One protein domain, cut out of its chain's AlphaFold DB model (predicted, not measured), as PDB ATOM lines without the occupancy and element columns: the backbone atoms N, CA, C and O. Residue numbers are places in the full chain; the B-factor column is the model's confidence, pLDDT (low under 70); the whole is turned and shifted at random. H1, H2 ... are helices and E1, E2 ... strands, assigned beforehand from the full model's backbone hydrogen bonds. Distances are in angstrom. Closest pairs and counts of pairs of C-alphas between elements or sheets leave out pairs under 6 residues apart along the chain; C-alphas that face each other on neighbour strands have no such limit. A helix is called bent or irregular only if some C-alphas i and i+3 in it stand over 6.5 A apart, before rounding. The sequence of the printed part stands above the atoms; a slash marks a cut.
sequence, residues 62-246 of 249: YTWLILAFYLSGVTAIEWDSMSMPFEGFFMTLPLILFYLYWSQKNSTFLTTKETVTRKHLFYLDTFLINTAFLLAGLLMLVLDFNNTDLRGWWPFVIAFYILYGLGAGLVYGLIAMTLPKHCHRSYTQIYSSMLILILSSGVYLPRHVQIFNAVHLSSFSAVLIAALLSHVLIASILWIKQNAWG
ATOM      1  N   TYR A  62     112.705 107.926  86.154       84.56
ATOM      2  CA  TYR A  62     112.383 109.239  85.581       84.56
ATOM      3  C   TYR A  62     110.881 109.410  85.362       84.56
ATOM      4  O   TYR A  62     110.336 110.461  85.676       84.56
ATOM      5  N   THR A  63     110.192 108.369  84.886       86.12
ATOM      6  CA  THR A  63     108.724 108.360  84.766       86.12
ATOM      7  C   THR A  63     108.060 108.601  86.123       86.12
ATOM      8  O   THR A  63     107.138 109.409  86.214       86.12
ATOM      9  N   TRP A  64     108.561 107.964  87.186       84.19
ATOM     10  CA  TRP A  64     108.079 108.202  88.550       84.19
ATOM     11  C   TRP A  64     108.335 109.628  89.034       84.19
ATOM     12  O   TRP A  64     107.425 110.245  89.580       84.19
ATOM     13  N   LEU A  65     109.534 110.170  88.804       83.31
ATOM     14  CA  LEU A  65     109.864 111.549  89.174       83.31
ATOM     15  C   LEU A  65     108.961 112.559  88.458       83.31
ATOM     16  O   LEU A  65     108.408 113.443  89.106       83.31
ATOM     17  N   ILE A  66     108.758 112.403  87.146       90.12
ATOM     18  CA  ILE A  66     107.885 113.286  86.360       90.12
ATOM     19  C   ILE A  66     106.453 113.223  86.886       90.12
ATOM     20  O   ILE A  66     105.847 114.267  87.106       90.12
ATOM     21  N   LEU A  67     105.916 112.021  87.124       87.81
ATOM     22  CA  LEU A  67     104.573 111.856  87.684       87.81
ATOM     23  C   LEU A  67     104.443 112.513  89.060       87.81
ATOM     24  O   LEU A  67     103.461 113.209  89.303       87.81
ATOM     25  N   ALA A  68     105.426 112.320  89.940       82.00
ATOM     26  CA  ALA A  68     105.412 112.891  91.282       82.00
ATOM     27  C   ALA A  68     105.413 114.428  91.250       82.00
ATOM     28  O   ALA A  68     104.560 115.050  91.885       82.00
ATOM     29  N   PHE A  69     106.313 115.049  90.479       84.81
ATOM     30  CA  PHE A  69     106.368 116.511  90.361       84.81
ATOM     31  C   PHE A  69     105.169 117.095  89.611       84.81
ATOM     32  O   PHE A  69     104.663 118.143  89.993       84.81
ATOM     33  N   TYR A  70     104.670 116.408  88.582       90.25
ATOM     34  CA  TYR A  70     103.485 116.850  87.853       90.25
ATOM     35  C   TYR A  70     102.244 116.840  88.742       90.25
ATOM     36  O   TYR A  70     101.578 117.861  88.869       90.25
ATOM     37  N   LEU A  71     101.953 115.712  89.395       86.00
ATOM     38  CA  LEU A  71     100.779 115.612  90.258       86.00
ATOM     39  C   LEU A  71     100.880 116.584  91.436       86.00
ATOM     40  O   LEU A  71      99.908 117.278  91.715       86.00
ATOM     41  N   SER A  72     102.042 116.703  92.085       78.75
ATOM     42  CA  SER A  72     102.219 117.675  93.174       78.75
ATOM     43  C   SER A  72     102.033 119.120  92.706       78.75
ATOM     44  O   SER A  72     101.249 119.840  93.315       78.75
ATOM     45  N   GLY A  73     102.658 119.531  91.599       83.06
ATOM     46  CA  GLY A  73     102.536 120.896  91.077       83.06
ATOM     47  C   GLY A  73     101.111 121.245  90.651       83.06
ATOM     48  O   GLY A  73     100.587 122.283  91.047       83.06
ATOM     49  N   VAL A  74     100.449 120.351  89.907       85.56
ATOM     50  CA  VAL A  74      99.059 120.571  89.484       85.56
ATOM     51  C   VAL A  74      98.122 120.606  90.683       85.56
ATOM     52  O   VAL A  74      97.315 121.518  90.786       85.56
ATOM     53  N   THR A  75      98.238 119.662  91.623       80.75
ATOM     54  CA  THR A  75      97.373 119.667  92.816       80.75
ATOM     55  C   THR A  75      97.566 120.919  93.668       80.75
ATOM     56  O   THR A  75      96.572 121.461  94.140       80.75
ATOM     57  N   ALA A  76      98.800 121.411  93.824       78.69
ATOM     58  CA  ALA A  76      99.086 122.633  94.574       78.69
ATOM     59  C   ALA A  76      98.439 123.870  93.932       78.69
ATOM     60  O   ALA A  76      97.827 124.677  94.626       78.69
ATOM     61  N   ILE A  77      98.530 123.994  92.606       82.56
ATOM     62  CA  ILE A  77      97.952 125.120  91.861       82.56
ATOM     63  C   ILE A  77      96.420 125.044  91.825       82.56
ATOM     64  O   ILE A  77      95.738 126.041  92.064       82.56
ATOM     65  N   GLU A  78      95.869 123.862  91.559       78.44
ATOM     66  CA  GLU A  78      94.421 123.645  91.490       78.44
ATOM     67  C   GLU A  78      93.759 123.860  92.859       78.44
ATOM     68  O   GLU A  78      92.678 124.447  92.922       78.44
ATOM     69  N   TRP A  79      94.427 123.472  93.956       73.00
ATOM     70  CA  TRP A  79      93.955 123.701  95.327       73.00
ATOM     71  C   TRP A  79      93.701 125.183  95.624       73.00
ATOM     72  O   TRP A  79      92.696 125.519  96.249       73.00
ATOM     73  N   ASP A  80      94.589 126.061  95.158       69.19
ATOM     74  CA  ASP A  80      94.509 127.498  95.429       69.19
ATOM     75  C   ASP A  80      93.631 128.259  94.418       69.19
ATOM     76  O   ASP A  80      93.175 129.366  94.695       69.19
ATOM     77  N   SER A  81      93.376 127.694  93.231       66.94
ATOM     78  CA  SER A  81      92.691 128.419  92.150       66.94
ATOM     79  C   SER A  81      91.161 128.471  92.275       66.94
ATOM     80  O   SER A  81      90.588 129.450  91.816       66.94
ATOM     81  N   MET A  82      90.506 127.481  92.905       60.50
ATOM     82  CA  MET A  82      89.052 127.339  93.195       60.50
ATOM     83  C   MET A  82      88.009 127.701  92.102       60.50
ATOM     84  O   MET A  82      86.826 127.424  92.300       60.50
ATOM     85  N   SER A  83      88.375 128.279  90.952       56.59
ATOM     86  CA  SER A  83      87.444 128.890  89.997       56.59
ATOM     87  C   SER A  83      87.165 128.042  88.755       56.59
ATOM     88  O   SER A  83      86.096 128.196  88.170       56.59
ATOM     89  N   MET A  84      88.071 127.137  88.356       58.62
ATOM     90  CA  MET A  84      87.875 126.191  87.240       58.62
ATOM     91  C   MET A  84      88.679 124.902  87.473       58.62
ATOM     92  O   MET A  84      89.819 124.805  87.023       58.62
ATOM     93  N   PRO A  85      88.121 123.911  88.188       66.94
ATOM     94  CA  PRO A  85      88.881 122.729  88.560       66.94
ATOM     95  C   PRO A  85      89.207 121.867  87.328       66.94
ATOM     96  O   PRO A  85      88.313 121.487  86.570       66.94
ATOM     97  N   PHE A  86      90.483 121.505  87.179       72.12
ATOM     98  CA  PHE A  86      91.027 120.499  86.251       72.12
ATOM     99  C   PHE A  86      91.131 120.849  84.756       72.12
ATOM    100  O   PHE A  86      91.611 120.005  83.993       72.12
ATOM    101  N   GLU A  87      90.752 122.042  84.293       77.12
ATOM    102  CA  GLU A  87      90.890 122.390  82.864       77.12
ATOM    103  C   GLU A  87      92.352 122.283  82.404       77.12
ATOM    104  O   GLU A  87      92.667 121.573  81.441       77.12
ATOM    105  N   GLY A  88      93.264 122.911  83.151       81.25
ATOM    106  CA  GLY A  88      94.692 122.846  82.861       81.25
ATOM    107  C   GLY A  88      95.229 121.414  82.929       81.25
ATOM    108  O   GLY A  88      96.012 121.013  82.068       81.25
ATOM    109  N   PHE A  89      94.738 120.600  83.875       84.06
ATOM    110  CA  PHE A  89      95.105 119.184  83.979       84.06
ATOM    111  C   PHE A  89      94.768 118.418  82.698       84.06
ATOM    112  O   PHE A  89      95.624 117.699  82.179       84.06
ATOM    113  N   PHE A  90      93.562 118.586  82.152       83.06
ATOM    114  CA  PHE A  90      93.168 117.918  80.911       83.06
ATOM    115  C   PHE A  90      93.904 118.452  79.677       83.06
ATOM    116  O   PHE A  90      94.124 117.685  78.735       83.06
ATOM    117  N   MET A  91      94.325 119.721  79.675       84.81
ATOM    118  CA  MET A  91      95.172 120.276  78.614       84.81
ATOM    119  C   MET A  91      96.584 119.671  78.620       84.81
ATOM    120  O   MET A  91      97.120 119.340  77.561       84.81
ATOM    121  N   THR A  92      97.203 119.511  79.793       88.81
ATOM    122  CA  THR A  92      98.600 119.052  79.897       88.81
ATOM    123  C   THR A  92      98.748 117.543  79.984       88.81
ATOM    124  O   THR A  92      99.817 117.016  79.667       88.81
ATOM    125  N   LEU A  93      97.695 116.817  80.368       85.75
ATOM    126  CA  LEU A  93      97.736 115.365  80.516       85.75
ATOM    127  C   LEU A  93      98.210 114.639  79.240       85.75
ATOM    128  O   LEU A  93      99.099 113.795  79.368       85.75
ATOM    129  N   PRO A  94      97.732 114.950  78.014       86.38
ATOM    130  CA  PRO A  94      98.231 114.302  76.799       86.38
ATOM    131  C   PRO A  94      99.733 114.519  76.572       86.38
ATOM    132  O   PRO A  94     100.433 113.589  76.168       86.38
ATOM    133  N   LEU A  95     100.239 115.722  76.871       87.81
ATOM    134  CA  LEU A  95     101.660 116.060  76.746       87.81
ATOM    135  C   LEU A  95     102.506 115.266  77.743       87.81
ATOM    136  O   LEU A  95     103.519 114.677  77.364       87.81
ATOM    137  N   ILE A  96     102.064 115.195  78.999       90.38
ATOM    138  CA  ILE A  96     102.744 114.411  80.029       90.38
ATOM    139  C   ILE A  96     102.708 112.926  79.672       90.38
ATOM    140  O   ILE A  96     103.755 112.291  79.674       90.38
ATOM    141  N   LEU A  97     101.559 112.368  79.283       86.88
ATOM    142  CA  LEU A  97     101.450 110.962  78.879       86.88
ATOM    143  C   LEU A  97     102.364 110.623  77.695       86.88
ATOM    144  O   LEU A  97     103.028 109.583  77.713       86.88
ATOM    145  N   PHE A  98     102.444 111.506  76.696       86.69
ATOM    146  CA  PHE A  98     103.396 111.370  75.595       86.69
ATOM    147  C   PHE A  98     104.840 111.336  76.111       86.69
ATOM    148  O   PHE A  98     105.624 110.466  75.719       86.69
ATOM    149  N   TYR A  99     105.183 112.229  77.039       88.00
ATOM    150  CA  TYR A  99     106.512 112.271  77.636       88.00
ATOM    151  C   TYR A  99     106.832 111.002  78.443       88.00
ATOM    152  O   TYR A  99     107.917 110.437  78.306       88.00
ATOM    153  N   LEU A 100     105.889 110.504  79.250       88.19
ATOM    154  CA  LEU A 100     106.052 109.266  80.021       88.19
ATOM    155  C   LEU A 100     106.256 108.059  79.099       88.19
ATOM    156  O   LEU A 100     107.112 107.215  79.368       88.19
ATOM    157  N   TYR A 101     105.518 107.993  77.987       85.25
ATOM    158  CA  TYR A 101     105.715 106.965  76.965       85.25
ATOM    159  C   TYR A 101     107.115 107.031  76.356       85.25
ATOM    160  O   TYR A 101     107.809 106.015  76.275       85.25
ATOM    161  N   TRP A 102     107.540 108.229  75.951       85.12
ATOM    162  CA  TRP A 102     108.858 108.447  75.368       85.12
ATOM    163  C   TRP A 102     109.977 108.082  76.353       85.12
ATOM    164  O   TRP A 102     110.902 107.357  75.989       85.12
ATOM    165  N   SER A 103     109.837 108.474  77.624       84.25
ATOM    166  CA  SER A 103     110.723 108.072  78.723       84.25
ATOM    167  C   SER A 103     110.812 106.558  78.867       84.25
ATOM    168  O   SER A 103     111.904 105.990  78.902       84.25
ATOM    169  N   GLN A 104     109.669 105.870  78.884       83.81
ATOM    170  CA  GLN A 104     109.645 104.422  79.021       83.81
ATOM    171  C   GLN A 104     110.294 103.719  77.823       83.81
ATOM    172  O   GLN A 104     111.064 102.777  78.018       83.81
ATOM    173  N   LYS A 105     110.054 104.197  76.595       82.94
ATOM    174  CA  LYS A 105     110.676 103.660  75.375       82.94
ATOM    175  C   LYS A 105     112.197 103.826  75.378       82.94
ATOM    176  O   LYS A 105     112.907 102.932  74.926       82.94
ATOM    177  N   ASN A 106     112.686 104.931  75.933       79.12
ATOM    178  CA  ASN A 106     114.111 105.242  76.027       79.12
ATOM    179  C   ASN A 106     114.790 104.649  77.271       79.12
ATOM    180  O   ASN A 106     116.002 104.786  77.428       79.12
ATOM    181  N   SER A 107     114.045 103.975  78.152       72.31
ATOM    182  CA  SER A 107     114.581 103.419  79.403       72.31
ATOM    183  C   SER A 107     115.688 102.385  79.188       72.31
ATOM    184  O   SER A 107     116.606 102.280  80.002       72.31
ATOM    185  N   THR A 108     115.657 101.678  78.058       70.50
ATOM    186  CA  THR A 108     116.721 100.764  77.626       70.50
ATOM    187  C   THR A 108     118.051 101.493  77.463       70.50
ATOM    188  O   THR A 108     119.090 100.964  77.847       70.50
ATOM    189  N   PHE A 109     118.038 102.752  77.007       68.00
ATOM    190  CA  PHE A 109     119.258 103.533  76.838       68.00
ATOM    191  C   PHE A 109     119.972 103.829  78.161       68.00
ATOM    192  O   PHE A 109     121.196 103.972  78.178       68.00
ATOM    193  N   LEU A 110     119.230 103.867  79.269       68.00
ATOM    194  CA  LEU A 110     119.760 104.108  80.610       68.00
ATOM    195  C   LEU A 110     120.412 102.858  81.221       68.00
ATOM    196  O   LEU A 110     121.262 102.984  82.105       68.00
ATOM    197  N   THR A 111     120.028 101.656  80.790       67.06
ATOM    198  CA  THR A 111     120.437 100.395  81.430       67.06
ATOM    199  C   THR A 111     121.497  99.618  80.652       67.06
ATOM    200  O   THR A 111     122.204  98.810  81.255       67.06
ATOM    201  N   THR A 112     121.686  99.880  79.353       64.88
ATOM    202  CA  THR A 112     122.699  99.186  78.541       64.88
ATOM    203  C   THR A 112     124.130  99.525  78.988       64.88
ATOM    204  O   THR A 112     124.528 100.691  79.001       64.88
ATOM    205  N   LYS A 113     124.910  98.492  79.349       58.88
ATOM    206  CA  LYS A 113     126.356  98.558  79.665       58.88
ATOM    207  C   LYS A 113     127.262  98.106  78.507       58.88
ATOM    208  O   LYS A 113     128.479  98.216  78.612       58.88
ATOM    209  N   GLU A 114     126.683  97.577  77.431       54.56
ATOM    210  CA  GLU A 114     127.414  97.093  76.253       54.56
ATOM    211  C   GLU A 114     127.912  98.243  75.368       54.56
ATOM    212  O   GLU A 114     127.502  99.387  75.543       54.56
ATOM    213  N   THR A 115     128.804  97.937  74.418       62.91
ATOM    214  CA  THR A 115     129.467  98.882  73.504       62.91
ATOM    215  C   THR A 115     128.502  99.924  72.929       62.91
ATOM    216  O   THR A 115     127.796  99.682  71.948       62.91
ATOM    217  N   VAL A 116     128.479 101.104  73.551       73.19
ATOM    218  CA  VAL A 116     127.491 102.138  73.256       73.19
ATOM    219  C   VAL A 116     127.825 102.803  71.919       73.19
ATOM    220  O   VAL A 116     128.898 103.390  71.730       73.19
ATOM    221  N   THR A 117     126.907 102.713  70.958       84.94
ATOM    222  CA  THR A 117     127.042 103.416  69.674       84.94
ATOM    223  C   THR A 117     126.896 104.929  69.877       84.94
ATOM    224  O   THR A 117     126.202 105.379  70.787       84.94
ATOM    225  N   ARG A 118     127.495 105.758  69.009       84.88
ATOM    226  CA  ARG A 118     127.314 107.225  69.100       84.88
ATOM    227  C   ARG A 118     125.847 107.649  68.983       84.88
ATOM    228  O   ARG A 118     125.430 108.597  69.635       84.88
ATOM    229  N   LYS A 119     125.060 106.913  68.194       87.81
ATOM    230  CA  LYS A 119     123.615 107.121  68.062       87.81
ATOM    231  C   LYS A 119     122.894 106.934  69.403       87.81
ATOM    232  O   LYS A 119     122.032 107.732  69.744       87.81
ATOM    233  N   HIS A 120     123.270 105.918  70.177       87.50
ATOM    234  CA  HIS A 120     122.718 105.683  71.514       87.50
ATOM    235  C   HIS A 120     123.084 106.801  72.492       87.50
ATOM    236  O   HIS A 120     122.215 107.271  73.219       87.50
ATOM    237  N   LEU A 121     124.337 107.264  72.475       87.88
ATOM    238  CA  LEU A 121     124.782 108.387  73.310       87.88
ATOM    239  C   LEU A 121     124.004 109.674  73.012       87.88
ATOM    240  O   LEU A 121     123.575 110.355  73.934       87.88
ATOM    241  N   PHE A 122     123.740 109.962  71.737       90.62
ATOM    242  CA  PHE A 122     122.925 111.108  71.338       90.62
ATOM    243  C   PHE A 122     121.495 111.051  71.888       90.62
ATOM    244  O   PHE A 122     120.991 112.049  72.403       90.62
ATOM    245  N   TYR A 123     120.836 109.890  71.799       89.31
ATOM    246  CA  TYR A 123     119.487 109.740  72.349       89.31
ATOM    247  C   TYR A 123     119.472 109.819  73.871       89.31
ATOM    248  O   TYR A 123     118.562 110.433  74.421       89.31
ATOM    249  N   LEU A 124     120.471 109.236  74.541       89.38
ATOM    250  CA  LEU A 124     120.625 109.341  75.990       89.38
ATOM    251  C   LEU A 124     120.760 110.803  76.414       89.38
ATOM    252  O   LEU A 124     120.065 111.240  77.328       89.38
ATOM    253  N   ASP A 125     121.590 111.568  75.715       91.06
ATOM    254  CA  ASP A 125     121.813 112.969  76.036       91.06
ATOM    255  C   ASP A 125     120.582 113.829  75.791       91.06
ATOM    256  O   ASP A 125     120.149 114.572  76.671       91.06
ATOM    257  N   THR A 126     119.968 113.664  74.619       92.56
ATOM    258  CA  THR A 126     118.721 114.351  74.270       92.56
ATOM    259  C   THR A 126     117.639 114.048  75.308       92.56
ATOM    260  O   THR A 126     116.925 114.947  75.748       92.56
ATOM    261  N   PHE A 127     117.534 112.786  75.737       92.12
ATOM    262  CA  PHE A 127     116.573 112.356  76.744       92.12
ATOM    263  C   PHE A 127     116.841 112.977  78.121       92.12
ATOM    264  O   PHE A 127     115.911 113.498  78.739       92.12
ATOM    265  N   LEU A 128     118.085 112.943  78.606       92.25
ATOM    266  CA  LEU A 128     118.442 113.468  79.927       92.25
ATOM    267  C   LEU A 128     118.247 114.980  80.012       92.25
ATOM    268  O   LEU A 128     117.667 115.463  80.984       92.25
ATOM    269  N   ILE A 129     118.675 115.724  78.991       94.50
ATOM    270  CA  ILE A 129     118.526 117.181  78.969       94.50
ATOM    271  C   ILE A 129     117.060 117.578  78.861       94.50
ATOM    272  O   ILE A 129     116.601 118.387  79.662       94.50
ATOM    273  N   ASN A 130     116.296 116.969  77.952       94.38
ATOM    274  CA  ASN A 130     114.867 117.256  77.857       94.38
ATOM    275  C   ASN A 130     114.150 116.962  79.191       94.38
ATOM    276  O   ASN A 130     113.326 117.747  79.659       94.38
ATOM    277  N   THR A 131     114.542 115.875  79.864       93.12
ATOM    278  CA  THR A 131     113.940 115.488  81.149       93.12
ATOM    279  C   THR A 131     114.314 116.457  82.257       93.12
ATOM    280  O   THR A 131     113.469 116.761  83.092       93.12
ATOM    281  N   ALA A 132     115.533 116.998  82.241       94.44
ATOM    282  CA  ALA A 132     115.939 118.050  83.163       94.44
ATOM    283  C   ALA A 132     115.103 119.325  82.995       94.44
ATOM    284  O   ALA A 132     114.673 119.890  83.997       94.44
ATOM    285  N   PHE A 133     114.816 119.747  81.760       95.25
ATOM    286  CA  PHE A 133     113.947 120.902  81.506       95.25
ATOM    287  C   PHE A 133     112.519 120.668  81.996       95.25
ATOM    288  O   PHE A 133     111.975 121.518  82.698       95.25
ATOM    289  N   LEU A 134     111.924 119.512  81.684       95.44
ATOM    290  CA  LEU A 134     110.587 119.185  82.178       95.44
ATOM    291  C   LEU A 134     110.555 119.139  83.710       95.44
ATOM    292  O   LEU A 134     109.698 119.770  84.320       95.44
ATOM    293  N   LEU A 135     111.495 118.431  84.343       94.12
ATOM    294  CA  LEU A 135     111.562 118.333  85.803       94.12
ATOM    295  C   LEU A 135     111.782 119.695  86.460       94.12
ATOM    296  O   LEU A 135     111.148 119.969  87.472       94.12
ATOM    297  N   ALA A 136     112.626 120.554  85.885       93.38
ATOM    298  CA  ALA A 136     112.804 121.918  86.369       93.38
ATOM    299  C   ALA A 136     111.500 122.715  86.300       93.38
ATOM    300  O   ALA A 136     111.114 123.322  87.292       93.38
ATOM    301  N   GLY A 137     110.798 122.669  85.163       92.88
ATOM    302  CA  GLY A 137     109.514 123.344  84.995       92.88
ATOM    303  C   GLY A 137     108.463 122.861  85.992       92.88
ATOM    304  O   GLY A 137     107.820 123.674  86.647       92.88
ATOM    305  N   LEU A 138     108.332 121.544  86.171       92.31
ATOM    306  CA  LEU A 138     107.406 120.967  87.151       92.31
ATOM    307  C   LEU A 138     107.797 121.322  88.591       92.31
ATOM    308  O   LEU A 138     106.930 121.641  89.398       92.31
ATOM    309  N   LEU A 139     109.091 121.313  88.917       89.25
ATOM    310  CA  LEU A 139     109.576 121.722  90.232       89.25
ATOM    311  C   LEU A 139     109.305 123.211  90.486       89.25
ATOM    312  O   LEU A 139     108.902 123.565  91.587       89.25
ATOM    313  N   MET A 140     109.440 124.076  89.479       90.38
ATOM    314  CA  MET A 140     109.048 125.483  89.600       90.38
ATOM    315  C   MET A 140     107.558 125.644  89.905       90.38
ATOM    316  O   MET A 140     107.220 126.471  90.743       90.38
ATOM    317  N   LEU A 141     106.678 124.835  89.295       87.94
ATOM    318  CA  LEU A 141     105.248 124.844  89.638       87.94
ATOM    319  C   LEU A 141     105.013 124.511  91.113       87.94
ATOM    320  O   LEU A 141     104.180 125.138  91.757       87.94
ATOM    321  N   VAL A 142     105.761 123.546  91.650       85.69
ATOM    322  CA  VAL A 142     105.681 123.168  93.068       85.69
ATOM    323  C   VAL A 142     106.213 124.277  93.977       85.69
ATOM    324  O   VAL A 142     105.652 124.503  95.045       85.69
ATOM    325  N   LEU A 143     107.292 124.957  93.589       84.00
ATOM    326  CA  LEU A 143     107.942 125.972  94.424       84.00
ATOM    327  C   LEU A 143     107.231 127.330  94.397       84.00
ATOM    328  O   LEU A 143     107.274 128.042  95.398       84.00
ATOM    329  N   ASP A 144     106.581 127.682  93.287       86.38
ATOM    330  CA  ASP A 144     105.976 129.002  93.061       86.38
ATOM    331  C   ASP A 144     104.446 128.940  92.886       86.38
ATOM    332  O   ASP A 144     103.841 129.761  92.200       86.38
ATOM    333  N   PHE A 145     103.790 127.955  93.509       82.12
ATOM    334  CA  PHE A 145     102.347 127.709  93.344       82.12
ATOM    335  C   PHE A 145     101.452 128.898  93.747       82.12
ATOM    336  O   PHE A 145     100.341 129.030  93.240       82.12
ATOM    337  N   ASN A 146     101.935 129.786  94.624       83.62
ATOM    338  CA  ASN A 146     101.204 130.980  95.069       83.62
ATOM    339  C   ASN A 146     101.217 132.128  94.042       83.62
ATOM    340  O   ASN A 146     100.424 133.072  94.151       83.62
ATOM    341  N   ASN A 147     102.094 132.071  93.039       85.44
ATOM    342  CA  ASN A 147     102.230 133.113  92.029       85.44
ATOM    343  C   ASN A 147     100.976 133.190  91.147       85.44
ATOM    344  O   ASN A 147     100.562 132.214  90.524       85.44
ATOM    345  N   THR A 148     100.348 134.365  91.100       86.00
ATOM    346  CA  THR A 148      99.113 134.607  90.336       86.00
ATOM    347  C   THR A 148      99.296 134.385  88.840       86.00
ATOM    348  O   THR A 148      98.433 133.784  88.203       86.00
ATOM    349  N   ASP A 149     100.428 134.823  88.288       85.25
ATOM    350  CA  ASP A 149     100.722 134.680  86.863       85.25
ATOM    351  C   ASP A 149     100.937 133.201  86.533       85.25
ATOM    352  O   ASP A 149     100.394 132.690  85.553       85.25
ATOM    353  N   LEU A 150     101.660 132.481  87.398       86.06
ATOM    354  CA  LEU A 150     101.888 131.051  87.218       86.06
ATOM    355  C   LEU A 150     100.582 130.257  87.295       86.06
ATOM    356  O   LEU A 150     100.349 129.402  86.448       86.06
ATOM    357  N   ARG A 151      99.693 130.576  88.242       85.06
ATOM    358  CA  ARG A 151      98.377 129.929  88.357       85.06
ATOM    359  C   ARG A 151      97.511 130.103  87.110       85.06
ATOM    360  O   ARG A 151      96.800 129.175  86.744       85.06
ATOM    361  N   GLY A 152      97.585 131.251  86.436       84.19
ATOM    362  CA  GLY A 152      96.847 131.476  85.188       84.19
ATOM    363  C   GLY A 152      97.465 130.792  83.963       84.19
ATOM    364  O   GLY A 152      96.756 130.483  83.009       84.19
ATOM    365  N   TRP A 153      98.780 130.552  83.976       88.62
ATOM    366  CA  TRP A 153      99.542 130.164  82.781       88.62
ATOM    367  C   TRP A 153     100.296 128.836  82.904       88.62
ATOM    368  O   TRP A 153     101.017 128.454  81.980       88.62
ATOM    369  N   TRP A 154     100.135 128.090  83.998       89.69
ATOM    370  CA  TRP A 154     100.884 126.855  84.230       89.69
ATOM    371  C   TRP A 154     100.764 125.810  83.104       89.69
ATOM    372  O   TRP A 154     101.786 125.175  82.821       89.69
ATOM    373  N   PRO A 155      99.626 125.643  82.384       90.62
ATOM    374  CA  PRO A 155      99.568 124.695  81.274       90.62
ATOM    375  C   PRO A 155     100.530 125.084  80.147       90.62
ATOM    376  O   PRO A 155     101.243 124.239  79.597       90.62
ATOM    377  N   PHE A 156     100.609 126.386  79.855       89.38
ATOM    378  CA  PHE A 156     101.550 126.945  78.891       89.38
ATOM    379  C   PHE A 156     102.992 126.817  79.368       89.38
ATOM    380  O   PHE A 156     103.863 126.518  78.558       89.38
ATOM    381  N   VAL A 157     103.253 126.984  80.667       90.38
ATOM    382  CA  VAL A 157     104.590 126.790  81.241       90.38
ATOM    383  C   VAL A 157     105.062 125.348  81.046       90.38
ATOM    384  O   VAL A 157     106.179 125.143  80.571       90.38
ATOM    385  N   ILE A 158     104.217 124.343  81.307       92.38
ATOM    386  CA  ILE A 158     104.564 122.933  81.043       92.38
ATOM    387  C   ILE A 158     104.872 122.719  79.558       92.38
ATOM    388  O   ILE A 158     105.911 122.145  79.222       92.38
ATOM    389  N   ALA A 159     104.006 123.199  78.663       90.62
ATOM    390  CA  ALA A 159     104.222 123.076  77.224       90.62
ATOM    391  C   ALA A 159     105.530 123.758  76.778       90.62
ATOM    392  O   ALA A 159     106.297 123.182  76.003       90.62
ATOM    393  N   PHE A 160     105.821 124.945  77.314       90.75
ATOM    394  CA  PHE A 160     107.044 125.692  77.044       90.75
ATOM    395  C   PHE A 160     108.289 124.909  77.465       90.75
ATOM    396  O   PHE A 160     109.202 124.749  76.657       90.75
ATOM    397  N   TYR A 161     108.319 124.352  78.680       93.19
ATOM    398  CA  TYR A 161     109.455 123.558  79.156       93.19
ATOM    399  C   TYR A 161     109.677 122.282  78.340       93.19
ATOM    400  O   TYR A 161     110.826 121.924  78.087       93.19
ATOM    401  N   ILE A 162     108.610 121.626  77.872       92.25
ATOM    402  CA  ILE A 162     108.720 120.459  76.984       92.25
ATOM    403  C   ILE A 162     109.323 120.858  75.630       92.25
ATOM    404  O   ILE A 162     110.255 120.215  75.154       92.25
ATOM    405  N   LEU A 163     108.813 121.919  74.996       90.94
ATOM    406  CA  LEU A 163     109.293 122.363  73.682       90.94
ATOM    407  C   LEU A 163     110.729 122.891  73.747       90.94
ATOM    408  O   LEU A 163     111.564 122.539  72.911       90.94
ATOM    409  N   TYR A 164     111.026 123.703  74.758       91.00
ATOM    410  CA  TYR A 164     112.360 124.245  74.966       91.00
ATOM    411  C   TYR A 164     113.354 123.136  75.328       91.00
ATOM    412  O   TYR A 164     114.453 123.099  74.781       91.00
ATOM    413  N   GLY A 165     112.948 122.183  76.171       93.44
ATOM    414  CA  GLY A 165     113.737 121.002  76.508       93.44
ATOM    415  C   GLY A 165     114.049 120.121  75.300       93.44
ATOM    416  O   GLY A 165     115.177 119.646  75.171       93.44
ATOM    417  N   LEU A 166     113.101 119.956  74.370       92.38
ATOM    418  CA  LEU A 166     113.330 119.251  73.106       92.38
ATOM    419  C   LEU A 166     114.380 119.969  72.252       92.38
ATOM    420  O   LEU A 166     115.341 119.340  71.810       92.38
ATOM    421  N   GLY A 167     114.230 121.281  72.047       92.94
ATOM    422  CA  GLY A 167     115.186 122.076  71.272       92.94
ATOM    423  C   GLY A 167     116.584 122.070  71.895       92.94
ATOM    424  O   GLY A 167     117.565 121.729  71.232       92.94
ATOM    425  N   ALA A 168     116.670 122.372  73.191       90.88
ATOM    426  CA  ALA A 168     117.921 122.382  73.941       90.88
ATOM    427  C   ALA A 168     118.571 120.993  73.992       90.88
ATOM    428  O   ALA A 168     119.781 120.884  73.821       90.88
ATOM    429  N   GLY A 169     117.783 119.931  74.172       92.75
ATOM    430  CA  GLY A 169     118.266 118.553  74.190       92.75
ATOM    431  C   GLY A 169     118.857 118.113  72.854       92.75
ATOM    432  O   GLY A 169     119.907 117.477  72.844       92.75
ATOM    433  N   LEU A 170     118.242 118.499  71.730       93.56
ATOM    434  CA  LEU A 170     118.779 118.217  70.394       93.56
ATOM    435  C   LEU A 170     120.097 118.954  70.149       93.56
ATOM    436  O   LEU A 170     121.077 118.334  69.738       93.56
ATOM    437  N   VAL A 171     120.137 120.263  70.424       91.94
ATOM    438  CA  VAL A 171     121.352 121.080  70.257       91.94
ATOM    439  C   VAL A 171     122.472 120.553  71.149       91.94
ATOM    440  O   VAL A 171     123.583 120.322  70.675       91.94
ATOM    441  N   TYR A 172     122.170 120.292  72.421       91.31
ATOM    442  CA  TYR A 172     123.125 119.720  73.357       91.31
ATOM    443  C   TYR A 172     123.615 118.352  72.887       91.31
ATOM    444  O   TYR A 172     124.818 118.128  72.856       91.31
ATOM    445  N   GLY A 173     122.717 117.452  72.476       89.19
ATOM    446  CA  GLY A 173     123.089 116.121  72.006       89.19
ATOM    447  C   GLY A 173     124.043 116.177  70.813       89.19
ATOM    448  O   GLY A 173     124.986 115.391  70.748       89.19
ATOM    449  N   LEU A 174     123.842 117.126  69.889       90.19
ATOM    450  CA  LEU A 174     124.747 117.351  68.757       90.19
ATOM    451  C   LEU A 174     126.123 117.851  69.212       90.19
ATOM    452  O   LEU A 174     127.138 117.337  68.747       90.19
ATOM    453  N   ILE A 175     126.167 118.813  70.138       86.56
ATOM    454  CA  ILE A 175     127.426 119.327  70.702       86.56
ATOM    455  C   ILE A 175     128.160 118.213  71.454       86.56
ATOM    456  O   ILE A 175     129.358 118.006  71.250       86.56
ATOM    457  N   ALA A 176     127.444 117.447  72.272       86.19
ATOM    458  CA  ALA A 176     127.996 116.385  73.095       86.19
ATOM    459  C   ALA A 176     128.602 115.244  72.267       86.19
ATOM    460  O   ALA A 176     129.549 114.613  72.724       86.19
ATOM    461  N   MET A 177     128.196 115.054  71.004       85.81
ATOM    462  CA  MET A 177     128.874 114.113  70.100       85.81
ATOM    463  C   MET A 177     130.370 114.416  69.899       85.81
ATOM    464  O   MET A 177     131.114 113.540  69.447       85.81
ATOM    465  N   THR A 178     130.834 115.632  70.192       83.38
ATOM    466  CA  THR A 178     132.266 115.975  70.166       83.38
ATOM    467  C   THR A 178     133.035 115.405  71.361       83.38
ATOM    468  O   THR A 178     134.255 115.256  71.285       83.38
ATOM    469  N   LEU A 179     132.338 115.017  72.434       81.06
ATOM    470  CA  LEU A 179     132.939 114.476  73.644       81.06
ATOM    471  C   LEU A 179     133.466 113.045  73.440       81.06
ATOM    472  O   LEU A 179     132.928 112.260  72.644       81.06
ATOM    473  N   PRO A 180     134.494 112.646  74.208       80.56
ATOM    474  CA  PRO A 180     134.944 111.263  74.252       80.56
ATOM    475  C   PRO A 180     133.822 110.322  74.712       80.56
ATOM    476  O   PRO A 180     133.123 110.588  75.690       80.56
ATOM    477  N   LYS A 181     133.692 109.166  74.045       78.44
ATOM    478  CA  LYS A 181     132.611 108.190  74.302       78.44
ATOM    479  C   LYS A 181     132.502 107.749  75.769       78.44
ATOM    480  O   LYS A 181     131.401 107.476  76.230       78.44
ATOM    481  N   HIS A 182     133.626 107.659  76.480       75.44
ATOM    482  CA  HIS A 182     133.676 107.180  77.863       75.44
ATOM    483  C   HIS A 182     133.201 108.234  78.884       75.44
ATOM    484  O   HIS A 182     132.618 107.868  79.895       75.44
ATOM    485  N   CYS A 183     133.342 109.532  78.588       77.38
ATOM    486  CA  CYS A 183     132.936 110.623  79.489       77.38
ATOM    487  C   CYS A 183     131.465 111.046  79.329       77.38
ATOM    488  O   CYS A 183     130.911 111.702  80.209       77.38
ATOM    489  N   HIS A 184     130.834 110.685  78.209       82.69
ATOM    490  CA  HIS A 184     129.549 111.230  77.758       82.69
ATOM    491  C   HIS A 184     128.424 111.064  78.790       82.69
ATOM    492  O   HIS A 184     127.735 112.018  79.138       82.69
ATOM    493  N   ARG A 185     128.271 109.850  79.334       84.12
ATOM    494  CA  ARG A 185     127.184 109.526  80.266       84.12
ATOM    495  C   ARG A 185     127.322 110.288  81.583       84.12
ATOM    496  O   ARG A 185     126.368 110.932  82.008       84.12
ATOM    497  N   SER A 186     128.496 110.218  82.208       82.94
ATOM    498  CA  SER A 186     128.764 110.893  83.481       82.94
ATOM    499  C   SER A 186     128.633 112.407  83.335       82.94
ATOM    500  O   SER A 186     128.005 113.053  84.170       82.94
ATOM    501  N   TYR A 187     129.159 112.965  82.239       87.06
ATOM    502  CA  TYR A 187     129.039 114.385  81.925       87.06
ATOM    503  C   TYR A 187     127.582 114.831  81.850       87.06
ATOM    504  O   TYR A 187     127.168 115.727  82.587       87.06
ATOM    505  N   THR A 188     126.789 114.168  81.009       90.38
ATOM    506  CA  THR A 188     125.408 114.582  80.781       90.38
ATOM    507  C   THR A 188     124.534 114.377  82.009       90.38
ATOM    508  O   THR A 188     123.677 115.212  82.264       90.38
ATOM    509  N   GLN A 189     124.778 113.347  82.823       88.81
ATOM    510  CA  GLN A 189     124.071 113.163  84.096       88.81
ATOM    511  C   GLN A 189     124.372 114.276  85.111       88.81
ATOM    512  O   GLN A 189     123.460 114.771  85.778       88.81
ATOM    513  N   ILE A 190     125.640 114.683  85.236       88.88
ATOM    514  CA  ILE A 190     126.033 115.788  86.122       88.88
ATOM    515  C   ILE A 190     125.396 117.086  85.627       88.88
ATOM    516  O   ILE A 190     124.747 117.792  86.399       88.88
ATOM    517  N   TYR A 191     125.528 117.372  84.332       92.19
ATOM    518  CA  TYR A 191     125.002 118.598  83.751       92.19
ATOM    519  C   TYR A 191     123.469 118.654  83.790       92.19
ATOM    520  O   TYR A 191     122.915 119.682  84.167       92.19
ATOM    521  N   SER A 192     122.766 117.551  83.508       93.06
ATOM    522  CA  SER A 192     121.303 117.488  83.615       93.06
ATOM    523  C   SER A 192     120.827 117.732  85.050       93.06
ATOM    524  O   SER A 192     119.824 118.407  85.262       93.06
ATOM    525  N   SER A 193     121.562 117.227  86.045       91.19
ATOM    526  CA  SER A 193     121.248 117.459  87.461       91.19
ATOM    527  C   SER A 193     121.468 118.923  87.853       91.19
ATOM    528  O   SER A 193     120.618 119.515  88.518       91.19
ATOM    529  N   MET A 194     122.566 119.540  87.397       89.94
ATOM    530  CA  MET A 194     122.801 120.976  87.591       89.94
ATOM    531  C   MET A 194     121.749 121.834  86.890       89.94
ATOM    532  O   MET A 194     121.295 122.813  87.470       89.94
ATOM    533  N   LEU A 195     121.316 121.454  85.685       93.69
ATOM    534  CA  LEU A 195     120.245 122.132  84.956       93.69
ATOM    535  C   LEU A 195     118.955 122.189  85.773       93.69
ATOM    536  O   LEU A 195     118.360 123.256  85.867       93.69
ATOM    537  N   ILE A 196     118.553 121.079  86.406       92.69
ATOM    538  CA  ILE A 196     117.362 121.053  87.268       92.69
ATOM    539  C   ILE A 196     117.493 122.087  88.389       92.69
ATOM    540  O   ILE A 196     116.579 122.886  88.591       92.69
ATOM    541  N   LEU A 197     118.632 122.107  89.087       89.06
ATOM    542  CA  LEU A 197     118.888 123.040  90.188       89.06
ATOM    543  C   LEU A 197     118.922 124.501  89.718       89.06
ATOM    544  O   LEU A 197     118.259 125.347  90.307       89.06
ATOM    545  N   ILE A 198     119.657 124.799  88.644       91.00
ATOM    546  CA  ILE A 198     119.817 126.164  88.126       91.00
ATOM    547  C   ILE A 198     118.475 126.707  87.636       91.00
ATOM    548  O   ILE A 198     118.074 127.796  88.041       91.00
ATOM    549  N   LEU A 199     117.755 125.942  86.812       92.44
ATOM    550  CA  LEU A 199     116.472 126.373  86.260       92.44
ATOM    551  C   LEU A 199     115.421 126.559  87.363       92.44
ATOM    552  O   LEU A 199     114.775 127.601  87.409       92.44
ATOM    553  N   SER A 200     115.299 125.604  88.294       90.00
ATOM    554  CA  SER A 200     114.337 125.719  89.403       90.00
ATOM    555  C   SER A 200     114.674 126.837  90.392       90.00
ATOM    556  O   SER A 200     113.766 127.488  90.905       90.00
ATOM    557  N   SER A 201     115.962 127.139  90.604       87.44
ATOM    558  CA  SER A 201     116.386 128.252  91.465       87.44
ATOM    559  C   SER A 201     115.962 129.628  90.945       87.44
ATOM    560  O   SER A 201     115.945 130.590  91.711       87.44
ATOM    561  N   GLY A 202     115.561 129.716  89.669       86.44
ATOM    562  CA  GLY A 202     115.051 130.939  89.056       86.44
ATOM    563  C   GLY A 202     113.857 131.549  89.792       86.44
ATOM    564  O   GLY A 202     113.703 132.765  89.753       86.44
ATOM    565  N   VAL A 203     113.074 130.739  90.518       86.69
ATOM    566  CA  VAL A 203     111.953 131.200  91.363       86.69
ATOM    567  C   VAL A 203     112.413 132.153  92.469       86.69
ATOM    568  O   VAL A 203     111.692 133.071  92.842       86.69
ATOM    569  N   TYR A 204     113.627 131.968  92.989       86.81
ATOM    570  CA  TYR A 204     114.147 132.768  94.099       86.81
ATOM    571  C   TYR A 204     114.855 134.048  93.646       86.81
ATOM    572  O   TYR A 204     115.298 134.837  94.481       86.81
ATOM    573  N   LEU A 205     115.001 134.258  92.334       85.88
ATOM    574  CA  LEU A 205     115.679 135.432  91.804       85.88
ATOM    575  C   LEU A 205     114.709 136.610  91.655       85.88
ATOM    576  O   LEU A 205     113.586 136.437  91.178       85.88
ATOM    577  N   PRO A 206     115.143 137.843  91.975       85.38
ATOM    578  CA  PRO A 206     114.360 139.029  91.659       85.38
ATOM    579  C   PRO A 206     114.204 139.153  90.141       85.38
ATOM    580  O   PRO A 206     115.104 138.759  89.398       85.38
ATOM    581  N   ARG A 207     113.100 139.762  89.678       81.88
ATOM    582  CA  ARG A 207     112.742 139.911  88.246       81.88
ATOM    583  C   ARG A 207     113.868 140.492  87.377       81.88
ATOM    584  O   ARG A 207     114.004 140.155  86.199       81.88
ATOM    585  N   HIS A 208     114.685 141.348  87.984       84.19
ATOM    586  CA  HIS A 208     115.913 141.855  87.398       84.19
ATOM    587  C   HIS A 208     117.069 141.641  88.365       84.19
ATOM    588  O   HIS A 208     117.004 142.046  89.525       84.19
ATOM    589  N   VAL A 209     118.140 141.039  87.862       82.62
ATOM    590  CA  VAL A 209     119.401 140.894  88.581       82.62
ATOM    591  C   VAL A 209     120.309 142.040  88.151       82.62
ATOM    592  O   VAL A 209     120.559 142.239  86.959       82.62
ATOM    593  N   GLN A 210     120.781 142.821  89.119       82.62
ATOM    594  CA  GLN A 210     121.802 143.840  88.891       82.62
ATOM    595  C   GLN A 210     123.173 143.165  88.938       82.62
ATOM    596  O   GLN A 210     123.581 142.669  89.982       82.62
ATOM    597  N   ILE A 211     123.867 143.117  87.798       74.75
ATOM    598  CA  ILE A 211     125.231 142.562  87.718       74.75
ATOM    599  C   ILE A 211     126.260 143.681  87.936       74.75
ATOM    600  O   ILE A 211     127.272 143.492  88.602       74.75
ATOM    601  N   PHE A 212     125.953 144.869  87.417       75.19
ATOM    602  CA  PHE A 212     126.696 146.110  87.610       75.19
ATOM    603  C   PHE A 212     125.693 147.256  87.750       75.19
ATOM    604  O   PHE A 212     124.577 147.138  87.245       75.19
ATOM    605  N   ASN A 213     126.098 148.380  88.354       74.69
ATOM    606  CA  ASN A 213     125.236 149.540  88.655       74.69
ATOM    607  C   ASN A 213     124.455 150.140  87.456       74.69
ATOM    608  O   ASN A 213     123.659 151.049  87.665       74.69
ATOM    609  N   ALA A 214     124.654 149.660  86.224       70.19
ATOM    610  CA  ALA A 214     123.946 150.113  85.024       70.19
ATOM    611  C   ALA A 214     123.326 148.989  84.161       70.19
ATOM    612  O   ALA A 214     122.593 149.293  83.223       70.19
ATOM    613  N   VAL A 215     123.605 147.704  84.432       80.44
ATOM    614  CA  VAL A 215     123.128 146.588  83.588       80.44
ATOM    615  C   VAL A 215     122.129 145.739  84.361       80.44
ATOM    616  O   VAL A 215     122.490 144.984  85.266       80.44
ATOM    617  N   HIS A 216     120.863 145.853  83.959       81.56
ATOM    618  CA  HIS A 216     119.776 145.015  84.445       81.56
ATOM    619  C   HIS A 216     119.601 143.824  83.517       81.56
ATOM    620  O   HIS A 216     119.213 143.973  82.358       81.56
ATOM    621  N   LEU A 217     119.866 142.631  84.035       87.56
ATOM    622  CA  LEU A 217     119.606 141.400  83.315       87.56
ATOM    623  C   LEU A 217     118.274 140.814  83.795       87.56
ATOM    624  O   LEU A 217     117.985 140.828  84.992       87.56
ATOM    625  N   SER A 218     117.444 140.303  82.883       88.31
ATOM    626  CA  SER A 218     116.249 139.554  83.296       88.31
ATOM    627  C   SER A 218     116.664 138.285  84.051       88.31
ATOM    628  O   SER A 218     117.681 137.677  83.705       88.31
ATOM    629  N   SER A 219     115.898 137.854  85.059       85.69
ATOM    630  CA  SER A 219     116.205 136.617  85.806       85.69
ATOM    631  C   SER A 219     116.273 135.408  84.879       85.69
ATOM    632  O   SER A 219     117.152 134.567  85.027       85.69
ATOM    633  N   PHE A 220     115.395 135.357  83.873       84.75
ATOM    634  CA  PHE A 220     115.407 134.310  82.854       84.75
ATOM    635  C   PHE A 220     116.746 134.268  82.106       84.75
ATOM    636  O   PHE A 220     117.386 133.221  82.023       84.75
ATOM    637  N   SER A 221     117.225 135.420  81.627       87.56
ATOM    638  CA  SER A 221     118.546 135.517  81.003       87.56
ATOM    639  C   SER A 221     119.667 135.136  81.978       87.56
ATOM    640  O   SER A 221     120.629 134.499  81.560       87.56
ATOM    641  N   ALA A 222     119.550 135.485  83.265       89.31
ATOM    642  CA  ALA A 222     120.578 135.194  84.271       89.31
ATOM    643  C   ALA A 222     120.717 133.687  84.478       89.31
ATOM    644  O   ALA A 222     121.824 133.153  84.461       89.31
ATOM    645  N   VAL A 223     119.580 133.006  84.599       90.88
ATOM    646  CA  VAL A 223     119.487 131.552  84.730       90.88
ATOM    647  C   VAL A 223     120.054 130.855  83.491       90.88
ATOM    648  O   VAL A 223     120.828 129.909  83.628       90.88
ATOM    649  N   LEU A 224     119.748 131.339  82.281       89.81
ATOM    650  CA  LEU A 224     120.314 130.780  81.047       89.81
ATOM    651  C   LEU A 224     121.835 130.968  80.958       89.81
ATOM    652  O   LEU A 224     122.544 130.036  80.577       89.81
ATOM    653  N   ILE A 225     122.348 132.143  81.336       90.81
ATOM    654  CA  ILE A 225     123.794 132.396  81.394       90.81
ATOM    655  C   ILE A 225     124.445 131.481  82.434       90.81
ATOM    656  O   ILE A 225     125.469 130.873  82.142       90.81
ATOM    657  N   ALA A 226     123.848 131.327  83.618       91.62
ATOM    658  CA  ALA A 226     124.350 130.428  84.653       91.62
ATOM    659  C   ALA A 226     124.386 128.967  84.173       91.62
ATOM    660  O   ALA A 226     125.388 128.279  84.376       91.62
ATOM    661  N   ALA A 227     123.344 128.509  83.473       91.75
ATOM    662  CA  ALA A 227     123.313 127.184  82.863       91.75
ATOM    663  C   ALA A 227     124.457 127.017  81.848       91.75
ATOM    664  O   ALA A 227     125.219 126.053  81.937       91.75
ATOM    665  N   LEU A 228     124.660 127.990  80.956       90.31
ATOM    666  CA  LEU A 228     125.750 127.962  79.975       90.31
ATOM    667  C   LEU A 228     127.138 127.986  80.635       90.31
ATOM    668  O   LEU A 228     128.022 127.227  80.247       90.31
ATOM    669  N   LEU A 229     127.342 128.819  81.657       92.06
ATOM    670  CA  LEU A 229     128.602 128.869  82.398       92.06
ATOM    671  C   LEU A 229     128.881 127.541  83.107       92.06
ATOM    672  O   LEU A 229     130.011 127.058  83.064       92.06
ATOM    673  N   SER A 230     127.860 126.908  83.695       90.62
ATOM    674  CA  SER A 230     128.011 125.585  84.309       90.62
ATOM    675  C   SER A 230     128.388 124.515  83.276       90.62
ATOM    676  O   SER A 230     129.257 123.686  83.543       90.62
ATOM    677  N   HIS A 231     127.826 124.584  82.064       89.56
ATOM    678  CA  HIS A 231     128.173 123.696  80.956       89.56
ATOM    679  C   HIS A 231     129.660 123.796  80.598       89.56
ATOM    680  O   HIS A 231     130.361 122.780  80.550       89.56
ATOM    681  N   VAL A 232     130.144 125.029  80.401       88.44
ATOM    682  CA  VAL A 232     131.547 125.328  80.073       88.44
ATOM    683  C   VAL A 232     132.474 124.906  81.210       88.44
ATOM    684  O   VAL A 232     133.522 124.311  80.956       88.44
ATOM    685  N   LEU A 233     132.088 125.160  82.462       89.44
ATOM    686  CA  LEU A 233     132.868 124.786  83.638       89.44
ATOM    687  C   LEU A 233     133.044 123.266  83.730       89.44
ATOM    688  O   LEU A 233     134.172 122.790  83.842       89.44
ATOM    689  N   ILE A 234     131.956 122.495  83.634       87.44
ATOM    690  CA  ILE A 234     132.029 121.029  83.701       87.44
ATOM    691  C   ILE A 234     132.849 120.490  82.522       87.44
ATOM    692  O   ILE A 234     133.697 119.618  82.718       87.44
ATOM    693  N   ALA A 235     132.638 121.021  81.312       84.12
ATOM    694  CA  ALA A 235     133.399 120.610  80.134       84.12
ATOM    695  C   ALA A 235     134.904 120.853  80.331       84.12
ATOM    696  O   ALA A 235     135.714 119.965  80.070       84.12
ATOM    697  N   SER A 236     135.269 122.019  80.871       85.25
ATOM    698  CA  SER A 236     136.659 122.386  81.161       85.25
ATOM    699  C   SER A 236     137.281 121.474  82.220       85.25
ATOM    700  O   SER A 236     138.393 120.990  82.031       85.25
ATOM    701  N   ILE A 237     136.558 121.177  83.307       85.94
ATOM    702  CA  ILE A 237     137.026 120.275  84.373       85.94
ATOM    703  C   ILE A 237     137.299 118.873  83.818       85.94
ATOM    704  O   ILE A 237     138.344 118.289  84.107       85.94
ATOM    705  N   LEU A 238     136.385 118.330  83.009       80.81
ATOM    706  CA  LEU A 238     136.569 117.005  82.418       80.81
ATOM    707  C   LEU A 238     137.717 116.975  81.410       80.81
ATOM    708  O   LEU A 238     138.499 116.025  81.413       80.81
ATOM    709  N   TRP A 239     137.860 118.023  80.600       80.50
ATOM    710  CA  TRP A 239     138.967 118.150  79.656       80.50
ATOM    711  C   TRP A 239     140.326 118.205  80.371       80.50
ATOM    712  O   TRP A 239     141.253 117.484  79.998       80.50
ATOM    713  N   ILE A 240     140.433 118.988  81.454       82.88
ATOM    714  CA  ILE A 240     141.645 119.049  82.287       82.88
ATOM    715  C   ILE A 240     141.937 117.677  82.899       82.88
ATOM    716  O   ILE A 240     143.069 117.205  82.814       82.88
ATOM    717  N   LYS A 241     140.930 117.013  83.483       81.31
ATOM    718  CA  LYS A 241     141.092 115.689  84.104       81.31
ATOM    719  C   LYS A 241     141.629 114.655  83.108       81.31
ATOM    720  O   LYS A 241     142.511 113.875  83.460       81.31
ATOM    721  N   GLN A 242     141.134 114.680  81.872       76.62
ATOM    722  CA  GLN A 242     141.563 113.766  80.816       76.62
ATOM    723  C   GLN A 242     143.021 114.007  80.398       76.62
ATOM    724  O   GLN A 242     143.794 113.057  80.291       76.62
ATOM    725  N   ASN A 243     143.409 115.267  80.184       78.69
ATOM    726  CA  ASN A 243     144.733 115.601  79.650       78.69
ATOM    727  C   ASN A 243     145.836 115.612  80.708       78.69
ATOM    728  O   ASN A 243     146.968 115.243  80.414       78.69
ATOM    729  N   ALA A 244     145.527 116.045  81.929       76.94
ATOM    730  CA  ALA A 244     146.533 116.187  82.970       76.94
ATOM    731  C   ALA A 244     146.814 114.859  83.684       76.94
ATOM    732  O   ALA A 244     147.942 114.628  84.109       76.94
ATOM    733  N   TRP A 245     145.790 114.024  83.908       68.94
ATOM    734  CA  TRP A 245     145.890 112.900  84.853       68.94
ATOM    735  C   TRP A 245     145.822 111.529  84.174       68.94
ATOM    736  O   TRP A 245     145.875 110.516  84.865       68.94
ATOM    737  N   GLY A 246     145.672 111.477  82.843       66.62
ATOM    738  CA  GLY A 246     145.618 110.232  82.064       66.62
ATOM    739  C   GLY A 246     144.467 109.288  82.436       66.62
ATOM    740  O   GLY A 246     144.389 108.176  81.918       66.62
TER     741      GLY A 246
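Overview. This is residues 62 to 246 of the 249 residues of an uncharacterized protein of Legionella israelensis (UniProt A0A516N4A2). Six long helices run roughly along one another in a flat slab, with H1 to H4 as an up-and-down bundle, H5 packed on H3, and H6 packed on the side of H5 away from H3. A small hairpin of two strands, E1 and E2, lies at the turn from H5 to H6, far from the bundle. The printed part has 185 residues, with six named helices and two named strands in the order H1 H2 H3 H4 H5 E1 E2 H6; the sheet E1 - E2 is antiparallel, and the class is mostly helix. The whole is compact, with a radius of gyration of the C-alphas of 18.0 A and spans of 60 by 49 by 21 A.

Arrangement. E1, residues 208 to 212, and E2, residues 215 to 218, form an antiparallel hairpin, with N 209 and O 217 at 2.9 A and N 217 and O 209 at 3.0 A, within hydrogen-bond range. H6, residues 219 to 245, touches H5, residues 184 to 204, closest at the C-alphas of Leu 199 and Val 223, 6.2 A, opposite ways at a shallow tilt of 27 degrees. H5 touches H3, residues 118 to 143, the same way at a shallow tilt of 19 degrees; the closest C-alphas, of Ala 136 and Ile 196, are 4.7 A apart. H3 is the hub, touching four helices. H3 and H4, residues 148 to 176, form a helical hairpin; their closest C-alphas, of Asn 130 and Gly 165, are 4.1 A apart. H2, residues 87 to 111, touches H3 with residues 103 to 110 alone, at a tilt of 36 degrees, only just steep; the closest C-alphas are those of Phe 109 and Leu 124, 6.0 A. H1, residues 62 to 81, touches H3 closest at the C-alphas of Gly 73 and Val 142, 4.4 A. H1, H2, H3 and H4 form an up-and-down bundle, each running against the one before it. H6 is apart from H1, H2, H3 and H4. In H3 and H6 every O i to N i+4 pair is within hydrogen-bond range; the counts are 15 of 16 in H1, 15 of 21 in H2, 23 of 25 in H4 and 14 of 17 in H5.

Along the chain. H1 begins at C-alpha 62 (112.383, 109.239, 85.581) and spans 28.3 A. H2 spans 36.9 A and is irregular, C-alphas 105 and 108 being 7.1 A apart, with a kink of 39 degrees near residue 105. H3 spans 37.0 A. H4, the longest helix by residues, spans 38.3 A and is irregular, C-alphas 152 and 155 being 8.3 A apart, with a kink of 69 degrees near residue 155. H5 spans 31.1 A and is neither bent nor irregular, but only just: C-alphas 200 and 203 are 6.3 A apart. E1 begins at C-alpha 208 (115.913, 141.855, 87.398). H6 spans 38.0 A and ends at C-alpha 245 (145.890, 112.900, 84.853).

Size, cuts and confidence. The two C-alphas farthest apart, of Ser 83 and Gly 246, are 61.6 A apart. The printed part has no cut and no long link. The mean pLDDT of the printed part is 84.6, and it is under 70 in residues 80 to 85, 109 to 115 and 245 to 246.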